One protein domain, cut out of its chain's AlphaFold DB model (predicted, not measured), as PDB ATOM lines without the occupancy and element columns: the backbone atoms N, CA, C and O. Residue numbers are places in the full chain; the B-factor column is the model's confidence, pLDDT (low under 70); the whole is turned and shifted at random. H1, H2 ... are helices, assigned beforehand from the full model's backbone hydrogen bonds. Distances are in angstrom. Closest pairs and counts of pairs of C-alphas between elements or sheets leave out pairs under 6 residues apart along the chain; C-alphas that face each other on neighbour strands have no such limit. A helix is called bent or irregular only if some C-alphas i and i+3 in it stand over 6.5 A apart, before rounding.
ATOM      1  N   SER A 191     -45.714  19.774  15.870       88.75
ATOM      2  CA  SER A 191     -44.383  20.374  15.937       88.75
ATOM      3  C   SER A 191     -44.007  20.710  17.381       88.75
ATOM      4  O   SER A 191     -44.849  20.712  18.284       88.75
ATOM      5  N   ARG A 192     -42.731  21.034  17.614       86.50
ATOM      6  CA  ARG A 192     -42.298  21.563  18.911       86.50
ATOM      7  C   ARG A 192     -43.089  22.811  19.297       86.50
ATOM      8  O   ARG A 192     -43.579  22.876  20.418       86.50
ATOM      9  N   TYR A 193     -43.225  23.765  18.380       87.69
ATOM     10  CA  TYR A 193     -43.919  25.025  18.640       87.69
ATOM     11  C   TYR A 193     -45.404  24.806  18.939       87.69
ATOM     12  O   TYR A 193     -45.931  25.406  19.873       87.69
ATOM     13  N   GLU A 194     -46.066  23.910  18.202       91.44
ATOM     14  CA  GLU A 194     -47.454  23.520  18.465       91.44
ATOM     15  C   GLU A 194     -47.598  22.832  19.829       91.44
ATOM     16  O   GLU A 194     -48.511  23.161  20.587       91.44
ATOM     17  N   ALA A 195     -46.687  21.914  20.169       92.38
ATOM     18  CA  ALA A 195     -46.685  21.229  21.458       92.38
ATOM     19  C   ALA A 195     -46.433  22.206  22.618       92.38
ATOM     20  O   ALA A 195     -47.181  22.198  23.590       92.38
ATOM     21  N   GLU A 196     -45.437  23.091  22.525       92.19
ATOM     22  CA  GLU A 196     -45.155  24.105  23.549       92.19
ATOM     23  C   GLU A 196     -46.299  25.107  23.713       92.19
ATOM     24  O   GLU A 196     -46.650  25.456  24.841       92.19
ATOM     25  N   ALA A 197     -46.896  25.563  22.608       92.62
ATOM     26  CA  ALA A 197     -48.054  26.446  22.647       92.62
ATOM     27  C   ALA A 197     -49.245  25.758  23.327       92.62
ATOM     28  O   ALA A 197     -49.874  26.354  24.199       92.62
ATOM     29  N   ALA A 198     -49.506  24.488  22.997       94.25
ATOM     30  CA  ALA A 198     -50.560  23.704  23.630       94.25
ATOM     31  C   ALA A 198     -50.289  23.462  25.125       94.25
ATOM     32  O   ALA A 198     -51.207  23.570  25.934       94.25
ATOM     33  N   ILE A 199     -49.037  23.189  25.518       94.38
ATOM     34  CA  ILE A 199     -48.638  23.082  26.930       94.38
ATOM     35  C   ILE A 199     -48.904  24.404  27.655       94.38
ATOM     36  O   ILE A 199     -49.545  24.398  28.702       94.38
ATOM     37  N   LYS A 200     -48.455  25.540  27.103       93.56
ATOM     38  CA  LYS A 200     -48.660  26.869  27.706       93.56
ATOM     39  C   LYS A 200     -50.146  27.193  27.869       93.56
ATOM     40  O   LYS A 200     -50.532  27.673  28.929       93.56
ATOM     41  N   ASP A 201     -50.969  26.877  26.873       94.25
ATOM     42  CA  ASP A 201     -52.423  27.086  26.907       94.25
ATOM     43  C   ASP A 201     -53.122  26.216  27.972       94.25
ATOM     44  O   ASP A 201     -53.899  26.714  28.794       94.25
ATOM     45  N   MET A 202     -52.775  24.925  28.045       93.25
ATOM     46  CA  MET A 202     -53.300  24.021  29.076       93.25
ATOM     47  C   MET A 202     -52.898  24.472  30.483       93.25
ATOM     48  O   MET A 202     -53.737  24.557  31.381       93.25
ATOM     49  N   CYS A 203     -51.628  24.829  30.660       93.12
ATOM     50  CA  CYS A 203     -51.077  25.243  31.946       93.12
ATOM     51  C   CYS A 203     -51.534  26.639  32.390       93.12
ATOM     52  O   CYS A 203     -51.530  26.920  33.589       93.12
ATOM     53  N   ALA A 204     -51.950  27.504  31.459       93.19
ATOM     54  CA  ALA A 204     -52.583  28.782  31.775       93.19
ATOM     55  C   ALA A 204     -54.011  28.602  32.314       93.19
ATOM     56  O   ALA A 204     -54.463  29.402  33.133       93.19
ATOM     57  N   THR A 205     -54.709  27.551  31.878       90.81
ATOM     58  CA  THR A 205     -56.095  27.282  32.287       90.81
ATOM     59  C   THR A 205     -56.160  26.579  33.644       90.81
ATOM     60  O   THR A 205     -57.006  26.911  34.474       90.81
ATOM     61  N   MET A 206     -55.267  25.616  33.895       85.81
ATOM     62  CA  MET A 206     -55.208  24.888  35.162       85.81
ATOM     63  C   MET A 206     -53.781  24.410  35.459       85.81
ATOM     64  O   MET A 206     -53.119  23.808  34.617       85.81
ATOM     65  N   HIS A 207     -53.306  24.656  36.683       88.94
ATOM     66  CA  HIS A 207     -51.982  24.214  37.118       88.94
ATOM     67  C   HIS A 207     -51.971  22.699  37.360       88.94
ATOM     68  O   HIS A 207     -52.704  22.204  38.216       88.94
ATOM     69  N   MET A 208     -51.129  21.968  36.627       85.44
ATOM     70  CA  MET A 208     -51.009  20.511  36.726       85.44
ATOM     71  C   MET A 208     -49.548  20.064  36.855       85.44
ATOM     72  O   MET A 208     -48.641  20.753  36.369       85.44
ATOM     73  N   PRO A 209     -49.291  18.880  37.443       85.12
ATOM     74  CA  PRO A 209     -47.989  18.229  37.345       85.12
ATOM     75  C   PRO A 209     -47.585  18.069  35.869       85.12
ATOM     76  O   PRO A 209     -48.336  17.512  35.076       85.12
ATOM     77  N   GLY A 210     -46.407  18.576  35.492       85.38
ATOM     78  CA  GLY A 210     -45.927  18.600  34.097       85.38
ATOM     79  C   GLY A 210     -45.875  19.996  33.462       85.38
ATOM     80  O   GLY A 210     -45.143  20.193  32.490       85.38
ATOM     81  N   CYS A 211     -46.542  20.986  34.066       91.44
ATOM     82  CA  CYS A 211     -46.529  22.386  33.625       91.44
ATOM     83  C   CYS A 211     -45.237  23.165  33.931       91.44
ATOM     84  O   CYS A 211     -45.119  24.330  33.561       91.44
ATOM     85  N   SER A 212     -44.255  22.562  34.605       88.50
ATOM     86  CA  SER A 212     -43.004  23.218  35.004       88.50
ATOM     87  C   SER A 212     -42.001  23.281  33.849       88.50
ATOM     88  O   SER A 212     -41.025  22.524  33.828       88.50
ATOM     89  N   CYS A 213     -42.276  24.069  32.813       85.94
ATOM     90  CA  CYS A 213     -41.224  24.445  31.864       85.94
ATOM     91  C   CYS A 213     -40.290  25.455  32.538       85.94
ATOM     92  O   CYS A 213     -40.717  26.153  33.461       85.94
ATOM     93  N   ASP A 214     -39.019  25.488  32.138       79.06
ATOM     94  CA  ASP A 214     -38.051  26.391  32.757       79.06
ATOM     95  C   ASP A 214     -38.499  27.852  32.585       79.06
ATOM     96  O   ASP A 214     -39.281  28.174  31.685       79.06
ATOM     97  N   HIS A 215     -38.021  28.750  33.455       70.00
ATOM     98  CA  HIS A 215     -38.415  30.167  33.456       70.00
ATOM     99  C   HIS A 215     -38.199  30.870  32.106       70.00
ATOM    100  O   HIS A 215     -38.906  31.828  31.799       70.00
ATOM    101  N   ASP A 216     -37.297  30.343  31.277       77.31
ATOM    102  CA  ASP A 216     -37.003  30.843  29.933       77.31
ATOM    103  C   ASP A 216     -38.074  30.452  28.895       77.31
ATOM    104  O   ASP A 216     -37.978  30.790  27.718       77.31
ATOM    105  N   GLY A 217     -39.120  29.729  29.313       74.12
ATOM    106  CA  GLY A 217     -40.244  29.335  28.468       74.12
ATOM    107  C   GLY A 217     -39.946  28.178  27.514       74.12
ATOM    108  O   GLY A 217     -40.820  27.861  26.700       74.12
ATOM    109  N   SER A 218     -38.761  27.567  27.628       84.12
ATOM    110  CA  SER A 218     -38.344  26.351  26.926       84.12
ATOM    111  C   SER A 218     -38.725  25.119  27.748       84.12
ATOM    112  O   SER A 218     -38.475  25.046  28.954       84.12
ATOM    113  N   CYS A 219     -39.361  24.145  27.102       88.12
ATOM    114  CA  CYS A 219     -39.709  22.874  27.722       88.12
ATOM    115  C   CYS A 219     -38.761  21.797  27.167       88.12
ATOM    116  O   CYS A 219     -38.839  21.509  25.972       88.12
ATOM    117  N   PRO A 220     -37.904  21.151  27.981       86.31
ATOM    118  CA  PRO A 220     -37.167  19.984  27.509       86.31
ATOM    119  C   PRO A 220     -38.171  18.894  27.107       86.31
ATOM    120  O   PRO A 220     -39.082  18.578  27.877       86.31
ATOM    121  N   HIS A 221     -38.015  18.362  25.891       88.44
ATOM    122  CA  HIS A 221     -38.892  17.357  25.268       88.44
ATOM    123  C   HIS A 221     -40.385  17.755  25.254       88.44
ATOM    124  O   HIS A 221     -41.224  17.115  25.897       88.44
ATOM    125  N   PRO A 222     -40.761  18.802  24.496       91.56
ATOM    126  CA  PRO A 222     -42.110  19.359  24.540       91.56
ATOM    127  C   PRO A 222     -43.172  18.370  24.049       91.56
ATOM    128  O   PRO A 222     -44.255  18.322  24.617       91.56
ATOM    129  N   ILE A 223     -42.857  17.523  23.063       91.62
ATOM    130  CA  ILE A 223     -43.786  16.500  22.553       91.62
ATOM    131  C   ILE A 223     -44.095  15.449  23.628       91.62
ATOM    132  O   ILE A 223     -45.259  15.119  23.832       91.62
ATOM    133  N   GLU A 224     -43.080  14.960  24.346       91.06
ATOM    134  CA  GLU A 224     -43.262  13.977  25.422       91.06
ATOM    135  C   GLU A 224     -44.077  14.570  26.578       91.06
ATOM    136  O   GLU A 224     -45.034  13.957  27.053       91.06
ATOM    137  N   ARG A 225     -43.755  15.797  27.000       92.19
ATOM    138  CA  ARG A 225     -44.531  16.494  28.034       92.19
ATOM    139  C   ARG A 225     -45.970  16.747  27.614       92.19
ATOM    140  O   ARG A 225     -46.878  16.549  28.416       92.19
ATOM    141  N   TYR A 226     -46.172  17.185  26.379       93.62
ATOM    142  CA  TYR A 226     -47.491  17.435  25.821       93.62
ATOM    143  C   TYR A 226     -48.328  16.152  25.796       93.62
ATOM    144  O   TYR A 226     -49.450  16.128  26.299       93.62
ATOM    145  N   ALA A 227     -47.739  15.058  25.312       92.75
ATOM    146  CA  ALA A 227     -48.342  13.736  25.332       92.75
ATOM    147  C   ALA A 227     -48.674  13.270  26.763       92.75
ATOM    148  O   ALA A 227     -49.757  12.745  27.009       92.75
ATOM    149  N   ASN A 228     -47.793  13.540  27.731       91.19
ATOM    150  CA  ASN A 228     -48.010  13.214  29.138       91.19
ATOM    151  C   ASN A 228     -49.175  14.001  29.763       91.19
ATOM    152  O   ASN A 228     -50.025  13.411  30.426       91.19
ATOM    153  N   LEU A 229     -49.264  15.310  29.514       92.31
ATOM    154  CA  LEU A 229     -50.404  16.122  29.959       92.31
ATOM    155  C   LEU A 229     -51.721  15.593  29.374       92.31
ATOM    156  O   LEU A 229     -52.702  15.424  30.097       92.31
ATOM    157  N   CYS A 230     -51.711  15.240  28.089       92.50
ATOM    158  CA  CYS A 230     -52.872  14.687  27.396       92.50
ATOM    159  C   CYS A 230     -53.252  13.265  27.825       92.50
ATOM    160  O   CYS A 230     -54.407  12.866  27.677       92.50
ATOM    161  N   ALA A 231     -52.312  12.499  28.375       88.56
ATOM    162  CA  ALA A 231     -52.598  11.186  28.942       88.56
ATOM    163  C   ALA A 231     -53.384  11.281  30.256       88.56
ATOM    164  O   ALA A 231     -54.165  10.385  30.571       88.56
ATOM    165  N   HIS A 232     -53.195  12.364  31.014       84.00
ATOM    166  CA  HIS A 232     -53.882  12.577  32.284       84.00
ATOM    167  C   HIS A 232     -55.262  13.210  32.122       84.00
ATOM    168  O   HIS A 232     -56.148  12.922  32.925       84.00
ATOM    169  N   MET A 233     -55.465  14.046  31.101       80.38
ATOM    170  CA  MET A 233     -56.734  14.739  30.887       80.38
ATOM    171  C   MET A 233     -57.064  14.874  29.399       80.38
ATOM    172  O   MET A 233     -56.245  15.316  28.595       80.38
ATOM    173  N   SER A 234     -58.305  14.541  29.038       82.75
ATOM    174  CA  SER A 234     -58.817  14.723  27.677       82.75
ATOM    175  C   SER A 234     -59.262  16.173  27.479       82.75
ATOM    176  O   SER A 234     -60.414  16.526  27.731       82.75
ATOM    177  N   MET A 235     -58.328  17.031  27.075       87.00
ATOM    178  CA  MET A 235     -58.597  18.441  26.787       87.00
ATOM    179  C   MET A 235     -58.728  18.693  25.273       87.00
ATOM    180  O   MET A 235     -58.114  17.975  24.482       87.00
ATOM    181  N   PRO A 236     -59.475  19.723  24.825       90.94
ATOM    182  CA  PRO A 236     -59.599  20.059  23.401       90.94
ATOM    183  C   PRO A 236     -58.256  20.285  22.691       90.94
ATOM    184  O   PRO A 236     -58.119  19.969  21.508       90.94
ATOM    185  N   GLN A 237     -57.262  20.798  23.421       93.62
ATOM    186  CA  GLN A 237     -55.901  21.018  22.945       93.62
ATOM    187  C   GLN A 237     -55.264  19.698  22.499       93.62
ATOM    188  O   GLN A 237     -54.648  19.660  21.441       93.62
ATOM    189  N   CYS A 238     -55.532  18.592  23.204       93.75
ATOM    190  CA  CYS A 238     -54.944  17.265  22.991       93.75
ATOM    191  C   CYS A 238     -55.330  16.561  21.686       93.75
ATOM    192  O   CYS A 238     -54.857  15.453  21.423       93.75
ATOM    193  N   LYS A 239     -56.141  17.192  20.831       92.88
ATOM    194  CA  LYS A 239     -56.615  16.622  19.565       92.88
ATOM    195  C   LYS A 239     -55.481  16.125  18.659       92.88
ATOM    196  O   LYS A 239     -55.625  15.085  18.027       92.88
ATOM    197  N   MET A 240     -54.340  16.821  18.616       91.69
ATOM    198  CA  MET A 240     -53.189  16.414  17.788       91.69
ATOM    199  C   MET A 240     -52.562  15.093  18.260       91.69
ATOM    200  O   MET A 240     -52.295  14.199  17.454       91.69
ATOM    201  N   VAL A 241     -52.374  14.940  19.577       92.12
ATOM    202  CA  VAL A 241     -51.895  13.682  20.173       92.12
ATOM    203  C   VAL A 241     -52.950  12.600  19.992       92.12
ATOM    204  O   VAL A 241     -52.613  11.494  19.590       92.12
ATOM    205  N   GLU A 242     -54.231  12.916  20.191       91.06
ATOM    206  CA  GLU A 242     -55.324  11.962  20.001       91.06
ATOM    207  C   GLU A 242     -55.385  11.434  18.557       91.06
ATOM    208  O   GLU A 242     -55.526  10.229  18.345       91.06
ATOM    209  N   ASP A 243     -55.226  12.299  17.555       90.62
ATOM    210  CA  ASP A 243     -55.219  11.921  16.139       90.62
ATOM    211  C   ASP A 243     -53.965  11.104  15.770       90.62
ATOM    212  O   ASP A 243     -54.059  10.111  15.033       90.62
ATOM    213  N   THR A 244     -52.811  11.435  16.359       90.06
ATOM    214  CA  THR A 244     -51.586  10.624  16.257       90.06
ATOM    215  C   THR A 244     -51.811   9.237  16.860       90.06
ATOM    216  O   THR A 244     -51.563   8.215  16.215       90.06
ATOM    217  N   CYS A 245     -52.362   9.175  18.070       91.00
ATOM    218  CA  CYS A 245     -52.669   7.934  18.767       91.00
ATOM    219  C   CYS A 245     -53.723   7.105  18.027       91.00
ATOM    220  O   CYS A 245     -53.592   5.885  17.942       91.00
ATOM    221  N   LYS A 246     -54.737   7.727  17.411       89.38
ATOM    222  CA  LYS A 246     -55.697   7.042  16.530       89.38
ATOM    223  C   LYS A 246     -54.986   6.404  15.344       89.38
ATOM    224  O   LYS A 246     -55.279   5.251  15.021       89.38
ATOM    225  N   THR A 247     -54.043   7.109  14.726       87.06
ATOM    226  CA  THR A 247     -53.247   6.590  13.605       87.06
ATOM    227  C   THR A 247     -52.379   5.410  14.041       87.06
ATOM    228  O   THR A 247     -52.431   4.355  13.408       87.06
ATOM    229  N   LEU A 248     -51.688   5.522  15.181       87.81
ATOM    230  CA  LEU A 248     -50.899   4.428  15.762       87.81
ATOM    231  C   LEU A 248     -51.763   3.227  16.171       87.81
ATOM    232  O   LEU A 248     -51.395   2.079  15.925       87.81
ATOM    233  N   SER A 249     -52.955   3.463  16.725       88.12
ATOM    234  CA  SER A 249     -53.843   2.396  17.208       88.12
ATOM    235  C   SER A 249     -54.363   1.490  16.088       88.12
ATOM    236  O   SER A 249     -54.566   0.293  16.302       88.12
ATOM    237  N   LYS A 250     -54.513   2.023  14.865       87.12
ATOM    238  CA  LYS A 250     -54.843   1.224  13.672       87.12
ATOM    239  C   LYS A 250     -53.752   0.197  13.348       87.12
ATOM    240  O   LYS A 250     -54.038  -0.792  12.680       87.12
ATOM    241  N   ARG A 251     -52.527   0.414  13.840       78.69
ATOM    242  CA  ARG A 251     -51.325  -0.398  13.596       78.69
ATOM    243  C   ARG A 251     -50.834  -1.131  14.847       78.69
ATOM    244  O   ARG A 251     -49.687  -1.552  14.905       78.69
ATOM    245  N   ARG A 252     -51.711  -1.352  15.831       73.31
ATOM    246  CA  ARG A 252     -51.410  -1.991  17.129       73.31
ATOM    247  C   ARG A 252     -50.579  -3.285  17.070       73.31
ATOM    248  O   ARG A 252     -49.957  -3.636  18.062       73.31
ATOM    249  N   PHE A 253     -50.615  -4.022  15.963       78.56
ATOM    250  CA  PHE A 253     -49.902  -5.294  15.824       78.56
ATOM    251  C   PHE A 253     -48.403  -5.140  15.512       78.56
ATOM    252  O   PHE A 253     -47.693  -6.142  15.519       78.56
ATOM    253  N   ASP A 254     -47.922  -3.923  15.252       79.38
ATOM    254  CA  ASP A 254     -46.497  -3.632  15.113       79.38
ATOM    255  C   ASP A 254     -45.873  -3.349  16.494       79.38
ATOM    256  O   ASP A 254     -46.300  -2.428  17.190       79.38
ATOM    257  N   GLU A 255     -44.831  -4.096  16.881       81.38
ATOM    258  CA  GLU A 255     -44.099  -3.891  18.151       81.38
ATOM    259  C   GLU A 255     -43.592  -2.446  18.297       81.38
ATOM    260  O   GLU A 255     -43.696  -1.846  19.367       81.38
ATOM    261  N   ASP A 256     -43.111  -1.850  17.200       80.44
ATOM    262  CA  ASP A 256     -42.635  -0.466  17.195       80.44
ATOM    263  C   ASP A 256     -43.783   0.527  17.477       80.44
ATOM    264  O   ASP A 256     -43.595   1.509  18.192       80.44
ATOM    265  N   ALA A 257     -44.993   0.267  16.959       83.25
ATOM    266  CA  ALA A 257     -46.157   1.116  17.222       83.25
ATOM    267  C   ALA A 257     -46.566   1.050  18.697       83.25
ATOM    268  O   ALA A 257     -47.005   2.051  19.257       83.25
ATOM    269  N   GLN A 258     -46.402  -0.111  19.336       84.25
ATOM    270  CA  GLN A 258     -46.657  -0.264  20.763       84.25
ATOM    271  C   GLN A 258     -45.658   0.533  21.611       84.25
ATOM    272  O   GLN A 258     -46.100   1.216  22.531       84.25
ATOM    273  N   TYR A 259     -44.362   0.517  21.264       86.06
ATOM    274  CA  TYR A 259     -43.350   1.360  21.916       86.06
ATOM    275  C   TYR A 259     -43.712   2.845  21.803       86.06
ATOM    276  O   TYR A 259     -43.780   3.541  22.808       86.06
ATOM    277  N   PHE A 260     -44.058   3.321  20.601       85.44
ATOM    278  CA  PHE A 260     -44.459   4.720  20.419       85.44
ATOM    279  C   PHE A 260     -45.767   5.077  21.123       85.44
ATOM    280  O   PHE A 260     -45.890   6.186  21.636       85.44
ATOM    281  N   MET A 261     -46.739   4.163  21.178       86.81
ATOM    282  CA  MET A 261     -47.947   4.373  21.978       86.81
ATOM    283  C   MET A 261     -47.628   4.477  23.473       86.81
ATOM    284  O   MET A 261     -48.301   5.231  24.165       86.81
ATOM    285  N   GLU A 262     -46.623   3.760  23.974       87.94
ATOM    286  CA  GLU A 262     -46.169   3.867  25.364       87.94
ATOM    287  C   GLU A 262     -45.432   5.191  25.617       87.94
ATOM    288  O   GLU A 262     -45.777   5.900  26.562       87.94
ATOM    289  N   THR A 263     -44.511   5.589  24.731       86.19
ATOM    290  CA  THR A 263     -43.786   6.873  24.816       86.19
ATOM    291  C   THR A 263     -44.728   8.073  24.739       86.19
ATOM    292  O   THR A 263     -44.634   8.997  25.541       86.19
ATOM    293  N   LEU A 264     -45.689   8.051  23.809       86.94
ATOM    294  CA  LEU A 264     -46.720   9.088  23.693       86.94
ATOM    295  C   LEU A 264     -47.821   8.945  24.749       86.94
ATOM    296  O   LEU A 264     -48.794   9.695  24.709       86.94
ATOM    297  N   LYS A 265     -47.718   7.957  25.649       89.19
ATOM    298  CA  LYS A 265     -48.755   7.610  26.629       89.19
ATOM    299  C   LYS A 265     -50.154   7.607  26.010       89.19
ATOM    300  O   LYS A 265     -51.130   8.030  26.628       89.19
ATOM    301  N   CYS A 266     -50.237   7.155  24.757       85.31
ATOM    302  CA  CYS A 266     -51.479   7.084  24.023       85.31
ATOM    303  C   CYS A 266     -52.459   6.272  24.859       85.31
ATOM    304  O   CYS A 266     -52.082   5.182  25.303       85.31
ATOM    305  N   PRO A 267     -53.698   6.751  25.057       71.44
ATOM    306  CA  PRO A 267     -54.685   5.990  25.790       71.44
ATOM    307  C   PRO A 267     -54.861   4.657  25.065       71.44
ATOM    308  O   PRO A 267     -55.456   4.571  23.985       71.44
ATOM    309  N   GLN A 268     -54.290   3.597  25.643       73.00
ATOM    310  CA  GLN A 268     -54.630   2.235  25.272       73.00
ATOM    311  C   GLN A 268     -56.144   2.191  25.440       73.00
ATOM    312  O   GLN A 268     -56.652   2.587  26.486       73.00
ATOM    313  N   ARG A 269     -56.854   1.828  24.369       53.75
ATOM    314  CA  ARG A 269     -58.292   2.056  24.127       53.75
ATOM    315  C   ARG A 269     -59.258   1.412  25.146       53.75
ATOM    316  O   ARG A 269     -60.381   1.096  24.777       53.75
ATOM    317  N   MET A 270     -58.844   1.156  26.382       48.31
ATOM    318  CA  MET A 270     -59.612   0.481  27.415       48.31
ATOM    319  C   MET A 270     -59.559   1.118  28.807       48.31
ATOM    320  O   MET A 270     -60.463   0.794  29.567       48.31
ATOM    321  N   ASP A 271     -58.623   2.018  29.131       54.66
ATOM    322  CA  ASP A 271     -58.430   2.451  30.530       54.66
ATOM    323  C   ASP A 271     -58.274   3.974  30.668       54.66
ATOM    324  O   ASP A 271     -57.446   4.470  31.426       54.66
ATOM    325  N   MET A 272     -59.067   4.750  29.919       58.12
ATOM    326  CA  MET A 272     -59.247   6.155  30.288       58.12
ATOM    327  C   MET A 272     -60.079   6.167  31.564       58.12
ATOM    328  O   MET A 272     -61.251   5.795  31.532       58.12
ATOM    329  N   ILE A 273     -59.440   6.532  32.672       61.69
ATOM    330  CA  ILE A 273     -60.076   6.675  33.977       61.69
ATOM    331  C   ILE A 273     -61.134   7.775  33.835       61.69
ATOM    332  O   ILE A 273     -60.745   8.922  33.606       61.69
TER     333      ILE A 273
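AT A GLANCE: This is residues 191 to 273 of the 444 residues of a protein of Hondaea fermentalgiana (UniProt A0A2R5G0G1). Four helices make an elongated model: at one end H1 and H2 pack on each other at a steep tilt, and towards the other end H3 runs away from them and H4 folds back beside it as a helical hairpin. The long loop of residues 206 to 221, between H1 and H2, reaches one extreme of the long axis, and the turn between H3 and H4 reaches the other. The printed part has 83 residues with four named helices, H1 to H4 in order along the chain, and no named strand; the class is all helix. The whole is compact, with a radius of gyration of the C-alphas of 12.9 A, and it spans 41 by 23 by 17 A.

IN THESE COORDINATES: Find C-alpha 192 at (-42.298, 21.563, 18.911); from there H1 runs through residues 192 to 205, 20.0 A from first to last C-alpha. Go on to residue 222, at C-alpha (-42.110, 19.359, 24.540), where H2 begins; it runs to residue 232, over 15.6 A. H3 holds residues 236 to 249 and measures 19.6 A; it is irregular, with C-alphas 237 and 240 standing 7.4 A apart. H4, residues 255 to 263, measures 12.7 A and ends at C-alpha 263 at (-43.786, 6.873, 24.816).

HOW THE PARTS SIT: Begin with H3, the hub, which touches the three other helices. With residues 237 to 238 alone it only just touches H1, with 3 pairs of C-alphas within 8 A; the closest are those of Ala 198 and Gln 237, 6.0 A apart. With residues 238 to 241 alone it touches H2, about perpendicular at 86 degrees; the closest C-alphas are those of Cys 230 and Cys 238, at 5.5 A. With residues 245 to 249 alone it touches H4, at a shallow tilt of 18 degrees, opposite ways; the closest C-alphas, of Leu 248 and Ala 257, are 6.0 A apart. Look next at H1 and H2, which touch at a steep tilt of 42 degrees and run the same way; their closest C-alphas are those of Ala 195 and Ile 223, at 5.7 A. H2 and H4 are close but not clearly touching, and H1 and H4 are apart. Every O i to N i+4 pair is within hydrogen-bond range in H1, H2 and H4; in H3 8 of 10 are.

THE WHOLE: The two C-alphas farthest apart are those of His 215 and Phe 253, at 41.2 A. The printed part has no cut. The link from H1 to H2 is long, with 16 residues; those from H2 to H3 and from H3 to H4 are tight. The mean pLDDT of the printed part is 85.4, and residues 269 to 273 are under 70.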